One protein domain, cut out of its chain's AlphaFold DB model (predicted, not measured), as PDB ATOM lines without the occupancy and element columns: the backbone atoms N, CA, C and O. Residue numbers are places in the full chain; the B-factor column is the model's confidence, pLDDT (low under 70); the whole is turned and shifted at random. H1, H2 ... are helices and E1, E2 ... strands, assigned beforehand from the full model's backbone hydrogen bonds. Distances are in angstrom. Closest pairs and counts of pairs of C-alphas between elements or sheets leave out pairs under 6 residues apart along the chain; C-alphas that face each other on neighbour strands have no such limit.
ATOM      1  N   ILE A   4      42.707   7.571 -31.850       79.56
ATOM      2  CA  ILE A   4      43.689   7.540 -32.933       79.56
ATOM      3  C   ILE A   4      44.980   8.136 -32.383       79.56
ATOM      4  O   ILE A   4      45.026   9.323 -32.051       79.56
ATOM      5  N   SER A   5      46.023   7.319 -32.285       79.25
ATOM      6  CA  SER A   5      47.351   7.759 -31.878       79.25
ATOM      7  C   SER A   5      48.326   7.644 -33.048       79.25
ATOM      8  O   SER A   5      48.358   6.659 -33.788       79.25
ATOM      9  N   LYS A   6      49.139   8.690 -33.238       74.56
ATOM     10  CA  LYS A   6      50.324   8.607 -34.091       74.56
ATOM     11  C   LYS A   6      51.435   7.991 -33.265       74.56
ATOM     12  O   LYS A   6      51.931   8.612 -32.327       74.56
ATOM     13  N   ASN A   7      51.832   6.776 -33.611       73.31
ATOM     14  CA  ASN A   7      53.014   6.169 -33.035       73.31
ATOM     15  C   ASN A   7      54.233   6.643 -33.830       73.31
ATOM     16  O   ASN A   7      54.668   5.992 -34.779       73.31
ATOM     17  N   GLU A   8      54.774   7.801 -33.445       68.25
ATOM     18  CA  GLU A   8      55.933   8.423 -34.104       68.25
ATOM     19  C   GLU A   8      57.158   7.501 -34.128       68.25
ATOM     20  O   GLU A   8      57.947   7.535 -35.069       68.25
ATOM     21  N   ARG A   9      57.286   6.621 -33.127       67.81
ATOM     22  CA  ARG A   9      58.395   5.667 -33.021       67.81
ATOM     23  C   ARG A   9      58.374   4.616 -34.130       67.81
ATOM     24  O   ARG A   9      59.431   4.121 -34.519       67.81
ATOM     25  N   HIS A  10      57.188   4.263 -34.614       70.31
ATOM     26  CA  HIS A  10      56.998   3.245 -35.650       70.31
ATOM     27  C   HIS A  10      56.447   3.829 -36.950       70.31
ATOM     28  O   HIS A  10      56.246   3.094 -37.913       70.31
ATOM     29  N   GLU A  11      56.246   5.151 -36.983       80.38
ATOM     30  CA  GLU A  11      55.641   5.887 -38.086       80.38
ATOM     31  C   GLU A  11      54.307   5.251 -38.542       80.38
ATOM     32  O   GLU A  11      54.036   5.133 -39.741       80.38
ATOM     33  N   LEU A  12      53.513   4.809 -37.562       87.44
ATOM     34  CA  LEU A  12      52.207   4.180 -37.736       87.44
ATOM     35  C   LEU A  12      51.107   5.100 -37.205       87.44
ATOM     36  O   LEU A  12      51.277   5.757 -36.176       87.44
ATOM     37  N   GLU A  13      49.954   5.095 -37.862       90.44
ATOM     38  CA  GLU A  13      48.707   5.600 -37.293       90.44
ATOM     39  C   GLU A  13      47.903   4.407 -36.776       90.44
ATOM     40  O   GLU A  13      47.606   3.476 -37.525       90.44
ATOM     41  N   ILE A  14      47.583   4.404 -35.485       90.12
ATOM     42  CA  ILE A  14      46.934   3.274 -34.821       90.12
ATOM     43  C   ILE A  14      45.613   3.759 -34.243       90.12
ATOM     44  O   ILE A  14      45.577   4.724 -33.479       90.12
ATOM     45  N   GLU A  15      44.526   3.080 -34.591       91.62
ATOM     46  CA  GLU A  15      43.268   3.219 -33.865       91.62
ATOM     47  C   GLU A  15      43.312   2.274 -32.661       91.62
ATOM     48  O   GLU A  15      43.050   1.074 -32.775       91.62
ATOM     49  N   GLU A  16      43.717   2.815 -31.517       86.25
ATOM     50  CA  GLU A  16      43.928   2.075 -30.278       86.25
ATOM     51  C   GLU A  16      42.651   2.093 -29.427       86.25
ATOM     52  O   GLU A  16      42.003   3.127 -29.251       86.25
ATOM     53  N   VAL A  17      42.268   0.929 -28.913       89.19
ATOM     54  CA  VAL A  17      41.127   0.768 -28.002       89.19
ATOM     55  C   VAL A  17      41.611   0.750 -26.560       89.19
ATOM     56  O   VAL A  17      41.015   1.392 -25.697       89.19
ATOM     57  N   GLU A  18      42.701   0.027 -26.310       88.81
ATOM     58  CA  GLU A  18      43.313  -0.118 -24.995       88.81
ATOM     59  C   GLU A  18      44.814  -0.382 -25.145       88.81
ATOM     60  O   GLU A  18      45.241  -1.054 -26.085       88.81
ATOM     61  N   LYS A  19      45.611   0.122 -24.202       84.56
ATOM     62  CA  LYS A  19      47.057  -0.086 -24.159       84.56
ATOM     63  C   LYS A  19      47.491  -0.609 -22.801       84.56
ATOM     64  O   LYS A  19      47.178   0.000 -21.778       84.56
ATOM     65  N   ASP A  20      48.273  -1.681 -22.807       85.38
ATOM     66  CA  ASP A  20      49.000  -2.160 -21.636       85.38
ATOM     67  C   ASP A  20      50.523  -1.956 -21.814       85.38
ATOM     68  O   ASP A  20      50.984  -1.256 -22.718       85.38
ATOM     69  N   LYS A  21      51.342  -2.491 -20.899       80.62
ATOM     70  CA  LYS A  21      52.807  -2.317 -20.951       80.62
ATOM     71  C   LYS A  21      53.501  -3.118 -22.062       80.62
ATOM     72  O   LYS A  21      54.655  -2.821 -22.364       80.62
ATOM     73  N   LEU A  22      52.868  -4.158 -22.595       85.81
ATOM     74  CA  LEU A  22      53.463  -5.157 -23.493       85.81
ATOM     75  C   LEU A  22      52.697  -5.319 -24.816       85.81
ATOM     76  O   LEU A  22      53.222  -5.915 -25.761       85.81
ATOM     77  N   SER A  23      51.475  -4.808 -24.891       88.75
ATOM     78  CA  SER A  23      50.520  -5.012 -25.965       88.75
ATOM     79  C   SER A  23      49.530  -3.858 -26.076       88.75
ATOM     80  O   SER A  23      49.202  -3.176 -25.103       88.75
ATOM     81  N   SER A  24      49.019  -3.691 -27.286       89.69
ATOM     82  CA  SER A  24      47.909  -2.803 -27.584       89.69
ATOM     83  C   SER A  24      46.761  -3.621 -28.146       89.69
ATOM     84  O   SER A  24      46.948  -4.484 -29.010       89.69
ATOM     85  N   ARG A  25      45.555  -3.323 -27.674       92.56
ATOM     86  CA  ARG A  25      44.318  -3.710 -28.335       92.56
ATOM     87  C   ARG A  25      43.983  -2.629 -29.348       92.56
ATOM     88  O   ARG A  25      43.746  -1.478 -28.982       92.56
ATOM     89  N   VAL A  26      43.976  -2.996 -30.617       93.44
ATOM     90  CA  VAL A  26      43.840  -2.062 -31.734       93.44
ATOM     91  C   VAL A  26      42.710  -2.503 -32.648       93.44
ATOM     92  O   VAL A  26      42.407  -3.688 -32.759       93.44
ATOM     93  N   ARG A  27      42.096  -1.534 -33.316       92.94
ATOM     94  CA  ARG A  27      41.078  -1.773 -34.342       92.94
ATOM     95  C   ARG A  27      41.654  -1.660 -35.750       92.94
ATOM     96  O   ARG A  27      41.181  -2.311 -36.676       92.94
ATOM     97  N   LYS A  28      42.688  -0.831 -35.908       94.31
ATOM     98  CA  LYS A  28      43.291  -0.502 -37.198       94.31
ATOM     99  C   LYS A  28      44.738  -0.075 -37.032       94.31
ATOM    100  O   LYS A  28      45.055   0.692 -36.123       94.31
ATOM    101  N   VAL A  29      45.590  -0.514 -37.952       94.69
ATOM    102  CA  VAL A  29      46.973  -0.048 -38.081       94.69
ATOM    103  C   VAL A  29      47.181   0.456 -39.501       94.69
ATOM    104  O   VAL A  29      46.917  -0.256 -40.465       94.69
ATOM    105  N   ARG A  30      47.657   1.689 -39.641       94.56
ATOM    106  CA  ARG A  30      47.964   2.322 -40.923       94.56
ATOM    107  C   ARG A  30      49.419   2.736 -40.982       94.56
ATOM    108  O   ARG A  30      49.980   3.243 -40.013       94.56
ATOM    109  N   SER A  31      50.000   2.566 -42.155       94.19
ATOM    110  CA  SER A  31      51.328   3.040 -42.505       94.19
ATOM    111  C   SER A  31      51.240   3.901 -43.755       94.19
ATOM    112  O   SER A  31      50.530   3.552 -44.699       94.19
ATOM    113  N   GLN A  32      51.997   4.997 -43.771       93.25
ATOM    114  CA  GLN A  32      52.206   5.798 -44.970       93.25
ATOM    115  C   GLN A  32      53.630   5.568 -45.488       93.25
ATOM    116  O   GLN A  32      54.620   5.982 -44.871       93.25
ATOM    117  N   GLY A  33      53.723   4.871 -46.618       89.69
ATOM    118  CA  GLY A  33      54.948   4.691 -47.387       89.69
ATOM    119  C   GLY A  33      55.119   5.755 -48.471       89.69
ATOM    120  O   GLY A  33      54.348   6.712 -48.574       89.69
ATOM    121  N   LYS A  34      56.149   5.569 -49.302       91.50
ATOM    122  CA  LYS A  34      56.289   6.332 -50.546       91.50
ATOM    123  C   LYS A  34      55.218   5.875 -51.546       91.50
ATOM    124  O   LYS A  34      54.932   4.675 -51.572       91.50
ATOM    125  N   PRO A  35      54.681   6.784 -52.376       94.44
ATOM    126  CA  PRO A  35      53.866   6.398 -53.517       94.44
ATOM    127  C   PRO A  35      54.622   5.443 -54.443       94.44
ATOM    128  O   PRO A  35      55.838   5.560 -54.608       94.44
ATOM    129  N   LEU A  36      53.880   4.516 -55.031       95.12
ATOM    130  CA  LEU A  36      54.338   3.519 -55.988       95.12
ATOM    131  C   LEU A  36      54.070   4.021 -57.410       95.12
ATOM    132  O   LEU A  36      53.114   4.756 -57.668       95.12
ATOM    133  N   GLU A  37      54.926   3.647 -58.351       95.12
ATOM    134  CA  GLU A  37      54.911   4.216 -59.702       95.12
ATOM    135  C   GLU A  37      53.814   3.601 -60.578       95.12
ATOM    136  O   GLU A  37      53.222   4.279 -61.421       95.12
ATOM    137  N   ASN A  38      53.511   2.320 -60.371       95.75
ATOM    138  CA  ASN A  38      52.555   1.560 -61.168       95.75
ATOM    139  C   ASN A  38      51.883   0.457 -60.333       95.75
ATOM    140  O   ASN A  38      52.287   0.172 -59.208       95.75
ATOM    141  N   PHE A  39      50.839  -0.158 -60.894       96.00
ATOM    142  CA  PHE A  39      50.081  -1.210 -60.215       96.00
ATOM    143  C   PHE A  39      50.911  -2.478 -59.950       96.00
ATOM    144  O   PHE A  39      50.710  -3.138 -58.937       96.00
ATOM    145  N   GLU A  40      51.886  -2.788 -60.805       96.69
ATOM    146  CA  GLU A  40      52.791  -3.928 -60.608       96.69
ATOM    147  C   GLU A  40      53.582  -3.791 -59.298       96.69
ATOM    148  O   GLU A  40      53.605  -4.724 -58.500       96.69
ATOM    149  N   GLN A  41      54.090  -2.594 -58.987       96.31
ATOM    150  CA  GLN A  41      54.735  -2.311 -57.700       96.31
ATOM    151  C   GLN A  41      53.774  -2.444 -56.503       96.31
ATOM    152  O   GLN A  41      54.205  -2.812 -55.408       96.31
ATOM    153  N   VAL A  42      52.471  -2.172 -56.678       96.75
ATOM    154  CA  VAL A  42      51.453  -2.406 -55.630       96.75
ATOM    155  C   VAL A  42      51.331  -3.900 -55.344       96.75
ATOM    156  O   VAL A  42      51.346  -4.312 -54.182       96.75
ATOM    157  N   VAL A  43      51.271  -4.715 -56.400       96.94
ATOM    158  CA  VAL A  43      51.212  -6.178 -56.301       96.94
ATOM    159  C   VAL A  43      52.486  -6.737 -55.665       96.94
ATOM    160  O   VAL A  43      52.393  -7.555 -54.749       96.94
ATOM    161  N   GLU A  44      53.666  -6.279 -56.087       95.88
ATOM    162  CA  GLU A  44      54.951  -6.691 -55.507       95.88
ATOM    163  C   GLU A  44      55.022  -6.379 -54.009       95.88
ATOM    164  O   GLU A  44      55.331  -7.266 -53.207       95.88
ATOM    165  N   LYS A  45      54.653  -5.154 -53.611       95.56
ATOM    166  CA  LYS A  45      54.607  -4.751 -52.200       95.56
ATOM    167  C   LYS A  45      53.625  -5.608 -51.400       95.56
ATOM    168  O   LYS A  45      53.945  -6.034 -50.290       95.56
ATOM    169  N   ALA A  46      52.444  -5.895 -51.944       95.81
ATOM    170  CA  ALA A  46      51.466  -6.755 -51.281       95.81
ATOM    171  C   ALA A  46      52.001  -8.187 -51.088       95.81
ATOM    172  O   ALA A  46      51.873  -8.761 -50.006       95.81
ATOM    173  N   GLN A  47      52.671  -8.755 -52.093       95.25
ATOM    174  CA  GLN A  47      53.307 -10.069 -51.970       95.25
ATOM    175  C   GLN A  47      54.464 -10.073 -50.963       95.25
ATOM    176  O   GLN A  47      54.656 -11.057 -50.246       95.25
ATOM    177  N   GLU A  48      55.239  -8.992 -50.890       94.69
ATOM    178  CA  GLU A  48      56.290  -8.829 -49.888       94.69
ATOM    179  C   GLU A  48      55.708  -8.794 -48.469       94.69
ATOM    180  O   GLU A  48      56.191  -9.516 -47.593       94.69
ATOM    181  N   ILE A  49      54.633  -8.028 -48.259       94.56
ATOM    182  CA  ILE A  49      53.908  -7.977 -46.986       94.56
ATOM    183  C   ILE A  49      53.402  -9.369 -46.604       94.56
ATOM    184  O   ILE A  49      53.663  -9.810 -45.486       94.56
ATOM    185  N   ALA A  50      52.764 -10.093 -47.528       93.69
ATOM    186  CA  ALA A  50      52.282 -11.453 -47.278       93.69
ATOM    187  C   ALA A  50      53.400 -12.405 -46.810       93.69
ATOM    188  O   ALA A  50      53.179 -13.250 -45.948       93.69
ATOM    189  N   ARG A  51      54.627 -12.248 -47.330       92.19
ATOM    190  CA  ARG A  51      55.793 -13.057 -46.925       92.19
ATOM    191  C   ARG A  51      56.395 -12.621 -45.585       92.19
ATOM    192  O   ARG A  51      56.866 -13.466 -44.825       92.19
ATOM    193  N   LYS A  52      56.452 -11.310 -45.318       92.06
ATOM    194  CA  LYS A  52      57.091 -10.745 -44.114       92.06
ATOM    195  C   LYS A  52      56.202 -10.860 -42.873       92.06
ATOM    196  O   LYS A  52      56.711 -11.136 -41.781       92.06
ATOM    197  N   VAL A  53      54.893 -10.681 -43.047       91.06
ATOM    198  CA  VAL A  53      53.877 -10.683 -41.986       91.06
ATOM    199  C   VAL A  53      53.371 -12.109 -41.734       91.06
ATOM    200  O   VAL A  53      52.205 -12.425 -41.916       91.06
ATOM    201  N   SER A  54      54.284 -12.982 -41.302       86.44
ATOM    202  CA  SER A  54      54.023 -14.388 -40.929       86.44
ATOM    203  C   SER A  54      53.938 -14.618 -39.414       86.44
ATOM    204  O   SER A  54      53.954 -15.743 -38.930       86.44
ATOM    205  N   TYR A  55      53.945 -13.533 -38.640       86.25
ATOM    206  CA  TYR A  55      53.873 -13.541 -37.172       86.25
ATOM    207  C   TYR A  55      52.508 -13.099 -36.644       86.25
ATOM    208  O   TYR A  55      52.351 -12.945 -35.431       86.25
ATOM    209  N   LEU A  56      51.560 -12.827 -37.542       85.44
ATOM    210  CA  LEU A  56      50.150 -12.870 -37.184       85.44
ATOM    211  C   LEU A  56      49.756 -14.343 -37.055       85.44
ATOM    212  O   LEU A  56      50.409 -15.209 -37.633       85.44
ATOM    213  N   ASP A  57      48.705 -14.624 -36.292       81.19
ATOM    214  CA  ASP A  57      48.259 -16.003 -36.049       81.19
ATOM    215  C   ASP A  57      47.810 -16.729 -37.335       81.19
ATOM    216  O   ASP A  57      47.657 -17.948 -37.339       81.19
ATOM    217  N   GLU A  58      47.616 -15.983 -38.426       85.56
ATOM    218  CA  GLU A  58      47.104 -16.466 -39.702       85.56
ATOM    219  C   GLU A  58      47.893 -15.856 -40.878       85.56
ATOM    220  O   GLU A  58      48.190 -14.657 -40.889       85.56
ATOM    221  N   ASP A  59      48.209 -16.674 -41.887       89.56
ATOM    222  CA  ASP A  59      48.990 -16.259 -43.059       89.56
ATOM    223  C   ASP A  59      48.162 -15.416 -44.035       89.56
ATOM    224  O   ASP A  59      47.103 -15.840 -44.492       89.56
ATOM    225  N   LEU A  60      48.690 -14.264 -44.449       93.31
ATOM    226  CA  LEU A  60      48.052 -13.408 -45.449       93.31
ATOM    227  C   LEU A  60      48.221 -13.960 -46.871       93.31
ATOM    228  O   LEU A  60      49.311 -14.361 -47.286       93.31
ATOM    229  N   ARG A  61      47.150 -13.897 -47.662       93.94
ATOM    230  CA  ARG A  61      47.122 -14.292 -49.076       93.94
ATOM    231  C   ARG A  61      46.498 -13.196 -49.914       93.94
ATOM    232  O   ARG A  61      45.614 -12.487 -49.450       93.94
ATOM    233  N   LEU A  62      46.958 -13.055 -51.151       94.25
ATOM    234  CA  LEU A  62      46.364 -12.121 -52.101       94.25
ATOM    235  C   LEU A  62      44.991 -12.634 -52.532       94.25
ATOM    236  O   LEU A  62      44.902 -13.756 -53.027       94.25
ATOM    237  N   VAL A  63      43.961 -11.801 -52.368       93.75
ATOM    238  CA  VAL A  63      42.566 -12.156 -52.685       93.75
ATOM    239  C   VAL A  63      41.958 -11.275 -53.772       93.75
ATOM    240  O   VAL A  63      41.091 -11.722 -54.514       93.75
ATOM    241  N   GLU A  64      42.418 -10.026 -53.903       94.81
ATOM    242  CA  GLU A  64      41.823  -9.063 -54.832       94.81
ATOM    243  C   GLU A  64      42.877  -8.123 -55.419       94.81
ATOM    244  O   GLU A  64      43.784  -7.663 -54.722       94.81
ATOM    245  N   GLN A  65      42.738  -7.841 -56.715       96.69
ATOM    246  CA  GLN A  65      43.547  -6.880 -57.462       96.69
ATOM    247  C   GLN A  65      42.601  -5.910 -58.160       96.69
ATOM    248  O   GLN A  65      42.060  -6.215 -59.224       96.69
ATOM    249  N   ASP A  66      42.403  -4.746 -57.555       95.25
ATOM    250  CA  ASP A  66      41.566  -3.693 -58.108       95.25
ATOM    251  C   ASP A  66      42.442  -2.677 -58.840       95.25
ATOM    252  O   ASP A  66      42.942  -1.698 -58.279       95.25
ATOM    253  N   GLN A  67      42.645  -2.928 -60.131       94.00
ATOM    254  CA  GLN A  67      43.440  -2.047 -60.977       94.00
ATOM    255  C   GLN A  67      42.755  -0.691 -61.225       94.00
ATOM    256  O   GLN A  67      43.445   0.283 -61.512       94.00
ATOM    257  N   ALA A  68      41.423  -0.607 -61.114       94.75
ATOM    258  CA  ALA A  68      40.689   0.638 -61.346       94.75
ATOM    259  C   ALA A  68      40.891   1.632 -60.195       94.75
ATOM    260  O   ALA A  68      41.040   2.830 -60.442       94.75
ATOM    261  N   HIS A  69      40.937   1.130 -58.958       94.31
ATOM    262  CA  HIS A  69      41.209   1.932 -57.763       94.31
ATOM    263  C   HIS A  69      42.682   1.893 -57.323       94.31
ATOM    264  O   HIS A  69      43.056   2.578 -56.375       94.31
ATOM    265  N   GLU A  70      43.525   1.133 -58.027       96.25
ATOM    266  CA  GLU A  70      44.955   0.953 -57.755       96.25
ATOM    267  C   GLU A  70      45.236   0.397 -56.340       96.25
ATOM    268  O   GLU A  70      46.152   0.851 -55.641       96.25
ATOM    269  N   VAL A  71      44.441  -0.604 -55.936       97.12
ATOM    270  CA  VAL A  71      44.487  -1.268 -54.622       97.12
ATOM    271  C   VAL A  71      44.658  -2.783 -54.772       97.12
ATOM    272  O   VAL A  71      44.064  -3.416 -55.644       97.12
ATOM    273  N   VAL A  72      45.457  -3.380 -53.889       97.56
ATOM    274  CA  VAL A  72      45.553  -4.835 -53.710       97.56
ATOM    275  C   VAL A  72      45.113  -5.196 -52.297       97.56
ATOM    276  O   VAL A  72      45.586  -4.600 -51.325       97.56
ATOM    277  N   THR A  73      44.249  -6.205 -52.189       97.19
ATOM    278  CA  THR A  73      43.747  -6.710 -50.907       97.19
ATOM    279  C   THR A  73      44.354  -8.073 -50.607       97.19
ATOM    280  O   THR A  73      44.320  -8.993 -51.433       97.19
ATOM    281  N   LEU A  74      44.879  -8.215 -49.393       95.94
ATOM    282  CA  LEU A  74      45.278  -9.483 -48.796       95.94
ATOM    283  C   LEU A  74      44.292  -9.858 -47.688       95.94
ATOM    284  O   LEU A  74      43.850  -8.979 -46.944       95.94
ATOM    285  N   ARG A  75      43.995 -11.149 -47.524       95.19
ATOM    286  CA  ARG A  75      43.243 -11.668 -46.372       95.19
ATOM    287  C   ARG A  75      43.897 -12.914 -45.794       95.19
ATOM    288  O   ARG A  75      44.562 -13.644 -46.528       95.19
ATOM    289  N   SER A  76      43.734 -13.132 -44.493       93.56
ATOM    290  CA  SER A  76      44.184 -14.373 -43.856       93.56
ATOM    291  C   SER A  76      43.244 -15.547 -44.105       93.56
ATOM    292  O   SER A  76      43.694 -16.672 -44.318       93.56
ATOM    293  N   ASP A  77      41.947 -15.263 -44.153       88.31
ATOM    294  CA  ASP A  77      40.913 -16.206 -44.541       88.31
ATOM    295  C   ASP A  77      39.908 -15.517 -45.471       88.31
ATOM    296  O   ASP A  77      39.737 -14.292 -45.457       88.31
ATOM    297  N   GLU A  78      39.263 -16.305 -46.318       78.62
ATOM    298  CA  GLU A  78      38.200 -15.827 -47.189       78.62
ATOM    299  C   GLU A  78      36.861 -16.255 -46.597       78.62
ATOM    300  O   GLU A  78      36.721 -17.417 -46.213       78.62
ATOM    301  N   PRO A  79      35.850 -15.366 -46.550       67.31
ATOM    302  CA  PRO A  79      34.495 -15.764 -46.208       67.31
ATOM    303  C   PRO A  79      33.990 -16.759 -47.255       67.31
ATOM    304  O   PRO A  79      33.407 -16.394 -48.276       67.31
ATOM    305  N   GLN A  80      34.248 -18.043 -47.018       65.44
ATOM    306  CA  GLN A  80      33.578 -19.113 -47.725       65.44
ATOM    307  C   GLN A  80      32.114 -19.094 -47.300       65.44
ATOM    308  O   GLN A  80      31.758 -18.634 -46.218       65.44
ATOM    309  N   THR A  81      31.250 -19.642 -48.141       58.94
ATOM    310  CA  THR A  81      29.800 -19.784 -47.926       58.94
ATOM    311  C   THR A  81      29.437 -20.690 -46.732       58.94
ATOM    312  O   THR A  81      28.315 -21.185 -46.640       58.94
ATOM    313  N   ALA A  82      30.386 -20.950 -45.832       56.94
ATOM    314  CA  ALA A  82      30.198 -21.723 -44.626       56.94
ATOM    315  C   ALA A  82      29.312 -20.942 -43.637       56.94
ATOM    316  O   ALA A  82      29.534 -19.749 -43.416       56.94
ATOM    317  N   PRO A  83      28.306 -21.598 -43.040       64.44
ATOM    318  CA  PRO A  83      27.464 -20.970 -42.034       64.44
ATOM    319  C   PRO A  83      28.281 -20.633 -40.782       64.44
ATOM    320  O   PRO A  83      29.080 -21.448 -40.317       64.44
ATOM    321  N   GLY A  84      28.043 -19.446 -40.226       78.75
ATOM    322  CA  GLY A  84      28.671 -18.955 -38.999       78.75
ATOM    323  C   GLY A  84      29.356 -17.592 -39.131       78.75
ATOM    324  O   GLY A  84      29.118 -16.832 -40.077       78.75
ATOM    325  N   GLU A  85      30.187 -17.293 -38.136       85.94
ATOM    326  CA  GLU A  85      31.043 -16.109 -38.095       85.94
ATOM    327  C   GLU A  85      32.472 -16.484 -38.499       85.94
ATOM    328  O   GLU A  85      32.996 -17.508 -38.055       85.94
ATOM    329  N   LEU A  86      33.112 -15.640 -39.307       89.69
ATOM    330  CA  LEU A  86      34.522 -15.770 -39.666       89.69
ATOM    331  C   LEU A  86      35.256 -14.486 -39.303       89.69
ATOM    332  O   LEU A  86      34.882 -13.412 -39.768       89.69
ATOM    333  N   GLU A  87      36.322 -14.597 -38.519       92.31
ATOM    334  CA  GLU A  87      37.254 -13.494 -38.315       92.31
ATOM    335  C   GLU A  87      38.487 -13.679 -39.187       92.31
ATOM    336  O   GLU A  87      39.014 -14.779 -39.264       92.31
ATOM    337  N   TYR A  88      38.954 -12.605 -39.817       93.38
ATOM    338  CA  TYR A  88      40.151 -12.627 -40.652       93.38
ATOM    339  C   TYR A  88      40.876 -11.284 -40.604       93.38
ATOM    340  O   TYR A  88      40.272 -10.221 -40.425       93.38
ATOM    341  N   TYR A  89      42.189 -11.312 -40.787       95.00
ATOM    342  CA  TYR A  89      42.985 -10.123 -41.056       95.00
ATOM    343  C   TYR A  89      42.807  -9.692 -42.506       95.00
ATOM    344  O   TYR A  89      42.816 -10.523 -43.411       95.00
ATOM    345  N   GLN A  90      42.693  -8.387 -42.731       95.94
ATOM    346  CA  GLN A  90      42.699  -7.787 -44.057       95.94
ATOM    347  C   GLN A  90      43.813  -6.748 -44.141       95.94
ATOM    348  O   GLN A  90      43.898  -5.864 -43.286       95.94
ATOM    349  N   VAL A  91      44.622  -6.828 -45.199       96.56
ATOM    350  CA  VAL A  91      45.571  -5.775 -45.562       96.56
ATOM    351  C   VAL A  91      45.183  -5.164 -46.896       96.56
ATOM    352  O   VAL A  91      45.024  -5.881 -47.875       96.56
ATOM    353  N   GLU A  92      45.079  -3.843 -46.944       97.31
ATOM    354  CA  GLU A  92      44.926  -3.086 -48.187       97.31
ATOM    355  C   GLU A  92      46.225  -2.341 -48.481       97.31
ATOM    356  O   GLU A  92      46.782  -1.674 -47.603       97.31
ATOM    357  N   VAL A  93      46.710  -2.469 -49.715       97.25
ATOM    358  CA  VAL A  93      47.894  -1.775 -50.229       97.25
ATOM    359  C   VAL A  93      47.460  -0.917 -51.404       97.25
ATOM    360  O   VAL A  93      46.956  -1.444 -52.392       97.25
ATOM    361  N   SER A  94      47.672   0.389 -51.314       97.38
ATOM    362  CA  SER A  94      47.317   1.344 -52.364       97.38
ATOM    363  C   SER A  94      48.557   1.942 -53.022       97.38
ATOM    364  O   SER A  94      49.636   2.051 -52.422       97.38
ATOM    365  N   LYS A  95      48.405   2.374 -54.276       96.06
ATOM    366  CA  LYS A  95      49.483   3.016 -55.038       96.06
ATOM    367  C   LYS A  95      49.973   4.330 -54.436       96.06
ATOM    368  O   LYS A  95      51.147   4.653 -54.571       96.06
ATOM    369  N   ASP A  96      49.136   5.075 -53.722       95.44
ATOM    370  CA  ASP A  96      49.566   6.289 -53.010       95.44
ATOM    371  C   ASP A  96      50.564   6.012 -51.861       95.44
ATOM    372  O   ASP A  96      51.088   6.940 -51.239       95.44
ATOM    373  N   GLY A  97      50.871   4.739 -51.602       92.50
ATOM    374  CA  GLY A  97      51.819   4.291 -50.594       92.50
ATOM    375  C   GLY A  97      51.166   3.965 -49.257       92.50
ATOM    376  O   GLY A  97      51.877   3.486 -48.364       92.50
ATOM    377  N   ALA A  98      49.856   4.186 -49.105       95.44
ATOM    378  CA  ALA A  98      49.146   3.811 -47.898       95.44
ATOM    379  C   ALA A  98      49.030   2.283 -47.782       95.44
ATOM    380  O   ALA A  98      48.992   1.517 -48.752       95.44
ATOM    381  N   THR A  99      49.078   1.808 -46.545       96.50
ATOM    382  CA  THR A  99      48.890   0.397 -46.226       96.50
ATOM    383  C   THR A  99      48.139   0.288 -44.915       96.50
ATOM    384  O   THR A  99      48.532   0.904 -43.922       96.50
ATOM    385  N   GLN A 100      47.054  -0.478 -44.909       95.81
ATOM    386  CA  GLN A 100      46.150  -0.602 -43.771       95.81
ATOM    387  C   GLN A 100      45.986  -2.070 -43.395       95.81
ATOM    388  O   GLN A 100      45.639  -2.865 -44.255       95.81
ATOM    389  N   LEU A 101      46.178  -2.397 -42.118       95.56
ATOM    390  CA  LEU A 101      45.807  -3.672 -41.509       95.56
ATOM    391  C   LEU A 101      44.581  -3.471 -40.609       95.56
ATOM    392  O   LEU A 101      44.568  -2.594 -39.738       95.56
ATOM    393  N   GLU A 102      43.583  -4.326 -40.788       95.62
ATOM    394  CA  GLU A 102      42.399  -4.456 -39.936       95.62
ATOM    395  C   GLU A 102      42.145  -5.934 -39.627       95.62
ATOM    396  O   GLU A 102      42.598  -6.815 -40.360       95.62
ATOM    397  N   ARG A 103      41.371  -6.204 -38.573       94.75
ATOM    398  CA  ARG A 103      40.723  -7.501 -38.380       94.75
ATOM    399  C   ARG A 103      39.223  -7.324 -38.583       94.75
ATOM    400  O   ARG A 103      38.621  -6.403 -38.032       94.75
ATOM    401  N   LYS A 104      38.634  -8.178 -39.409       93.81
ATOM    402  CA  LYS A 104      37.223  -8.132 -39.785       93.81
ATOM    403  C   LYS A 104      36.513  -9.372 -39.281       93.81
ATOM    404  O   LYS A 104      37.123 -10.433 -39.221       93.81
ATOM    405  N   ARG A 105      35.236  -9.228 -38.937       92.44
ATOM    406  CA  ARG A 105      34.311 -10.329 -38.668       92.44
ATOM    407  C   ARG A 105      33.219 -10.312 -39.723       92.44
ATOM    408  O   ARG A 105      32.495  -9.326 -39.840       92.44
ATOM    409  N   TYR A 106      33.113 -11.394 -40.477       90.50
ATOM    410  CA  TYR A 106      32.020 -11.656 -41.399       90.50
ATOM    411  C   TYR A 106      30.944 -12.486 -40.699       90.50
ATOM    412  O   TYR A 106      31.248 -13.545 -40.147       90.50
ATOM    413  N   LYS A 107      29.695 -12.016 -40.737       87.88
ATOM    414  CA  LYS A 107      28.520 -12.738 -40.235       87.88
ATOM    415  C   LYS A 107      27.682 -13.200 -41.419       87.88
ATOM    416  O   LYS A 107      26.964 -12.406 -42.026       87.88
ATOM    417  N   SER A 108      27.771 -14.487 -41.748       82.69
ATOM    418  CA  SER A 108      27.075 -15.063 -42.912       82.69
ATOM    419  C   SER A 108      25.550 -14.907 -42.855       82.69
ATOM    420  O   SER A 108      24.929 -14.695 -43.892       82.69
ATOM    421  N   GLU A 109      24.951 -14.948 -41.661       82.06
ATOM    422  CA  GLU A 109      23.499 -14.799 -41.469       82.06
ATOM    423  C   GLU A 109      22.993 -13.387 -41.805       82.06
ATOM    424  O   GLU A 109      21.882 -13.226 -42.308       82.06
ATOM    425  N   GLU A 110      23.823 -12.371 -41.568       80.88
ATOM    426  CA  GLU A 110      23.480 -10.956 -41.757       80.88
ATOM    427  C   GLU A 110      24.047 -10.409 -43.081       80.88
ATOM    428  O   GLU A 110      23.642  -9.351 -43.551       80.88
ATOM    429  N   THR A 111      24.958 -11.148 -43.732       80.88
ATOM    430  CA  THR A 111      25.780 -10.663 -44.861       80.88
ATOM    431  C   THR A 111      26.535  -9.373 -44.509       80.88
ATOM    432  O   THR A 111      26.849  -8.551 -45.370       80.88
ATOM    433  N   GLU A 112      26.848  -9.195 -43.227       84.06
ATOM    434  CA  GLU A 112      27.529  -8.015 -42.711       84.06
ATOM    435  C   GLU A 112      29.000  -8.316 -42.424       84.06
ATOM    436  O   GLU A 112      29.390  -9.434 -42.078       84.06
ATOM    437  N   THR A 113      29.837  -7.294 -42.595       88.75
ATOM    438  CA  THR A 113      31.250  -7.328 -42.218       88.75
ATOM    439  C   THR A 113      31.541  -6.150 -41.307       88.75
ATOM    440  O   THR A 113      31.305  -5.003 -41.687       88.75
ATOM    441  N   GLU A 114      32.086  -6.422 -40.126       91.69
ATOM    442  CA  GLU A 114      32.429  -5.397 -39.140       91.69
ATOM    443  C   GLU A 114      33.908  -5.442 -38.750       91.69
ATOM    444  O   GLU A 114      34.557  -6.486 -38.807       91.69
ATOM    445  N   ASN A 115      34.445  -4.295 -38.330       92.62
ATOM    446  CA  ASN A 115      35.798  -4.216 -37.787       92.62
ATOM    447  C   ASN A 115      35.809  -4.659 -36.322       92.62
ATOM    448  O   ASN A 115      35.154  -4.047 -35.465       92.62
ATOM    449  N   VAL A 116      36.636  -5.656 -36.027       93.44
ATOM    450  CA  VAL A 116      36.844  -6.176 -34.676       93.44
ATOM    451  C   VAL A 116      38.239  -5.845 -34.174       93.44
ATOM    452  O   VAL A 116      39.189  -5.670 -34.935       93.44
ATOM    453  N   ASP A 117      38.352  -5.743 -32.858       94.62
ATOM    454  CA  ASP A 117      39.623  -5.444 -32.224       94.62
ATOM    455  C   ASP A 117      40.531  -6.678 -32.235       94.62
ATOM    456  O   ASP A 117      40.076  -7.817 -32.098       94.62
ATOM    457  N   PHE A 118      41.837  -6.449 -32.292       93.56
ATOM    458  CA  PHE A 118      42.845  -7.485 -32.128       93.56
ATOM    459  C   PHE A 118      43.962  -7.014 -31.202       93.56
ATOM    460  O   PHE A 118      44.178  -5.816 -31.011       93.56
ATOM    461  N   VAL A 119      44.647  -7.969 -30.580       92.19
ATOM    462  CA  VAL A 119      45.752  -7.691 -29.662       92.19
ATOM    463  C   VAL A 119      47.059  -7.874 -30.412       92.19
ATOM    464  O   VAL A 119      47.289  -8.911 -31.028       92.19
ATOM    465  N   ILE A 120      47.933  -6.878 -30.336       90.81
ATOM    466  CA  ILE A 120      49.271  -6.929 -30.917       90.81
ATOM    467  C   ILE A 120      50.297  -6.534 -29.859       90.81
ATOM    468  O   ILE A 120      50.134  -5.543 -29.152       90.81
ATOM    469  N   SER A 121      51.362  -7.325 -29.717       91.69
ATOM    470  CA  SER A 121      52.465  -6.966 -28.819       91.69
ATOM    471  C   SER A 121      53.233  -5.756 -29.356       91.69
ATOM    472  O   SER A 121      53.352  -5.592 -30.569       91.69
ATOM    473  N   GLU A 122      53.840  -4.953 -28.480       88.19
ATOM    474  CA  GLU A 122      54.681  -3.807 -28.884       88.19
ATOM    475  C   GLU A 122      55.815  -4.235 -29.835       88.19
ATOM    476  O   GLU A 122      56.121  -3.557 -30.815       88.19
ATOM    477  N   LYS A 123      56.394  -5.423 -29.607       89.88
ATOM    478  CA  LYS A 123      57.415  -6.009 -30.489       89.88
ATOM    479  C   LYS A 123      56.871  -6.291 -31.893       89.88
ATOM    480  O   LYS A 123      57.555  -6.020 -32.881       89.88
ATOM    481  N   ASN A 124      55.669  -6.859 -31.988       91.19
ATOM    482  CA  ASN A 124      55.041  -7.145 -33.277       91.19
ATOM    483  C   ASN A 124      54.570  -5.862 -33.960       91.19
ATOM    484  O   ASN A 124      54.659  -5.775 -35.177       91.19
ATOM    485  N   LEU A 125      54.145  -4.853 -33.200       89.56
ATOM    486  CA  LEU A 125      53.767  -3.543 -33.720       89.56
ATOM    487  C   LEU A 125      54.964  -2.818 -34.360       89.56
ATOM    488  O   LEU A 125      54.845  -2.287 -35.463       89.56
ATOM    489  N   GLU A 126      56.138  -2.854 -33.717       88.69
ATOM    490  CA  GLU A 126      57.375  -2.323 -34.303       88.69
ATOM    491  C   GLU A 126      57.738  -3.054 -35.602       88.69
ATOM    492  O   GLU A 126      58.103  -2.423 -36.599       88.69
ATOM    493  N   ARG A 127      57.656  -4.390 -35.588       91.56
ATOM    494  CA  ARG A 127      57.945  -5.218 -36.762       91.56
ATOM    495  C   ARG A 127      56.973  -4.909 -37.904       91.56
ATOM    496  O   ARG A 127      57.418  -4.672 -39.023       91.56
ATOM    497  N   LEU A 128      55.687  -4.779 -37.590       91.50
ATOM    498  CA  LEU A 128      54.631  -4.428 -38.534       91.50
ATOM    499  C   LEU A 128      54.876  -3.066 -39.180       91.50
ATOM    500  O   LEU A 128      54.750  -2.938 -40.394       91.50
ATOM    501  N   GLY A 129      55.322  -2.066 -38.418       89.81
ATOM    502  CA  GLY A 129      55.695  -0.763 -38.978       89.81
ATOM    503  C   GLY A 129      56.782  -0.844 -40.053       89.81
ATOM    504  O   GLY A 129      56.710  -0.137 -41.060       89.81
ATOM    505  N   LYS A 130      57.767  -1.734 -39.880       89.06
ATOM    506  CA  LYS A 130      58.839  -1.955 -40.865       89.06
ATOM    507  C   LYS A 130      58.314  -2.702 -42.091       89.06
ATOM    508  O   LYS A 130      58.548  -2.261 -43.218       89.06
ATOM    509  N   ASP A 131      57.546  -3.764 -41.862       91.56
ATOM    510  CA  ASP A 131      57.040  -4.634 -42.924       91.56
ATOM    511  C   ASP A 131      56.011  -3.920 -43.819       91.56
ATOM    512  O   ASP A 131      56.122  -3.982 -45.041       91.56
ATOM    513  N   LEU A 132      55.066  -3.158 -43.246       89.50
ATOM    514  CA  LEU A 132      54.052  -2.421 -44.021       89.50
ATOM    515  C   LEU A 132      54.648  -1.286 -44.874       89.50
ATOM    516  O   LEU A 132      54.037  -0.843 -45.850       89.50
ATOM    517  N   LYS A 133      55.839  -0.789 -44.518       83.00
ATOM    518  CA  LYS A 133      56.556   0.230 -45.301       83.00
ATOM    519  C   LYS A 133      57.380  -0.343 -46.451       83.00
ATOM    520  O   LYS A 133      57.811   0.450 -47.286       83.00
ATOM    521  N   GLY A 134      57.614  -1.656 -46.488       69.50
ATOM    522  CA  GLY A 134      58.560  -2.267 -47.427       69.50
ATOM    523  C   GLY A 134      60.016  -1.865 -47.151       69.50
ATOM    524  O   GLY A 134      60.781  -1.656 -48.090       69.50
TER     525      GLY A 134
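AT A GLANCE: This is residues 4 to 134 of the 135 residues of an uncharacterized protein of bacterium (Candidatus Blackallbacteria) CG17_big_fil_post_rev_8_21_14_2_50_48_46 (UniProt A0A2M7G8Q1). One large, strongly twisted sheet of nine strands makes a wall, with two helices on the same face: H1 over E5 and E6, and H2 over E3. The sheet has two wings, E1 to E3 and E4 to E8, joined where E3 pairs with E7; the long hairpin E6 and E7 runs through its middle, E2 and E3 bend sharply, and E8 runs on into E9, which pairs with E3. The 131 printed residues hold two named helices and nine named strands, in the order E1 E2 E3 H1 E4 E5 E6 E7 E8 E9 H2. The sheet is branched, its neighbour pairs are antiparallel, and the class is mixed, helices and strands. The whole is compact, with a radius of gyration of the C-alphas of 14.6 A and spans of 40 by 40 by 23 A.

HOW THE PARTS SIT: Begin with E1, residues 4 to 7, E2, residues 12 to 19, and E3, residues 23 to 32; they form a meander, each strand the antiparallel neighbour of the one before. In the hairpin E1 and E2, N 5 and O 14 are 2.9 A apart, within hydrogen-bond range; in the hairpin E2 and E3, N 13 and O 30 are 2.8 A apart. E2 bends by 83 degrees at residue 16 and E3 by 90 degrees at residue 27. Next look at H1, residues 39 to 52, and then at the second meander: E4, residues 61 to 66, E5, residues 71 to 75, E6, residues 85 to 94, E7, residues 98 to 107, and E8, residues 112 to 116. Across its pairs you will find N 63 and O 73 at 3.0 A, N 74 and O 91 at 2.8 A, N 90 and O 102 at 2.8 A, and N 105 and O 114 at 2.8 A. E7 is staggered: its residues 98 to 102 pair with E3, with N 29 and O 101 at 2.9 A, and its residues 103 to 107 pair with E8, on the same side. E9, residues 118 to 121, is antiparallel to E3 beside residues 23 to 26, with N 24 and O 120 at 2.9 A. H1 is on the sheet at a height of 8.4 A and runs along the strands, at 21 degrees to E5 on the local plane; the C-alphas of Val 43 and Val 72, 6.4 A apart, are its closest pair with E5. H2, residues 122 to 132, is on the same face at a height of 7.9 A, along E3 at 19 degrees on the local plane; its closest C-alphas with E3 are Glu 122 and Ser 23, 5.2 A apart. The helices only just touch, and only at their ends, with 3 pairs of C-alphas within 8 A, the closest being Ile 49 and Asp 131 at 6.1 A. In H1 and H2 every O i to N i+4 pair is within hydrogen-bond range.

IN THESE COORDINATES: Find C-alpha 4, where E1 begins, at (43.689, 7.540, -32.933). E2 measures 15.1 A from first to last C-alpha and E3 21.9 A. H1 starts at C-alpha 39, at (50.081, -1.210, -60.215), and is 20.0 A long. E6 spans 27.8 A and E7 27.5 A. H2, 15.2 A long, ends at C-alpha 132, at (54.052, -2.421, -44.021).

THE WHOLE: The two C-alphas farthest apart are those of Lys 21 and Ala 68, at 42.3 A. The printed part has no cut, and no link is long. The mean pLDDT of the printed part is 89.3; look for values under 70 at residues 8 to 9, 79 to 83 and 134.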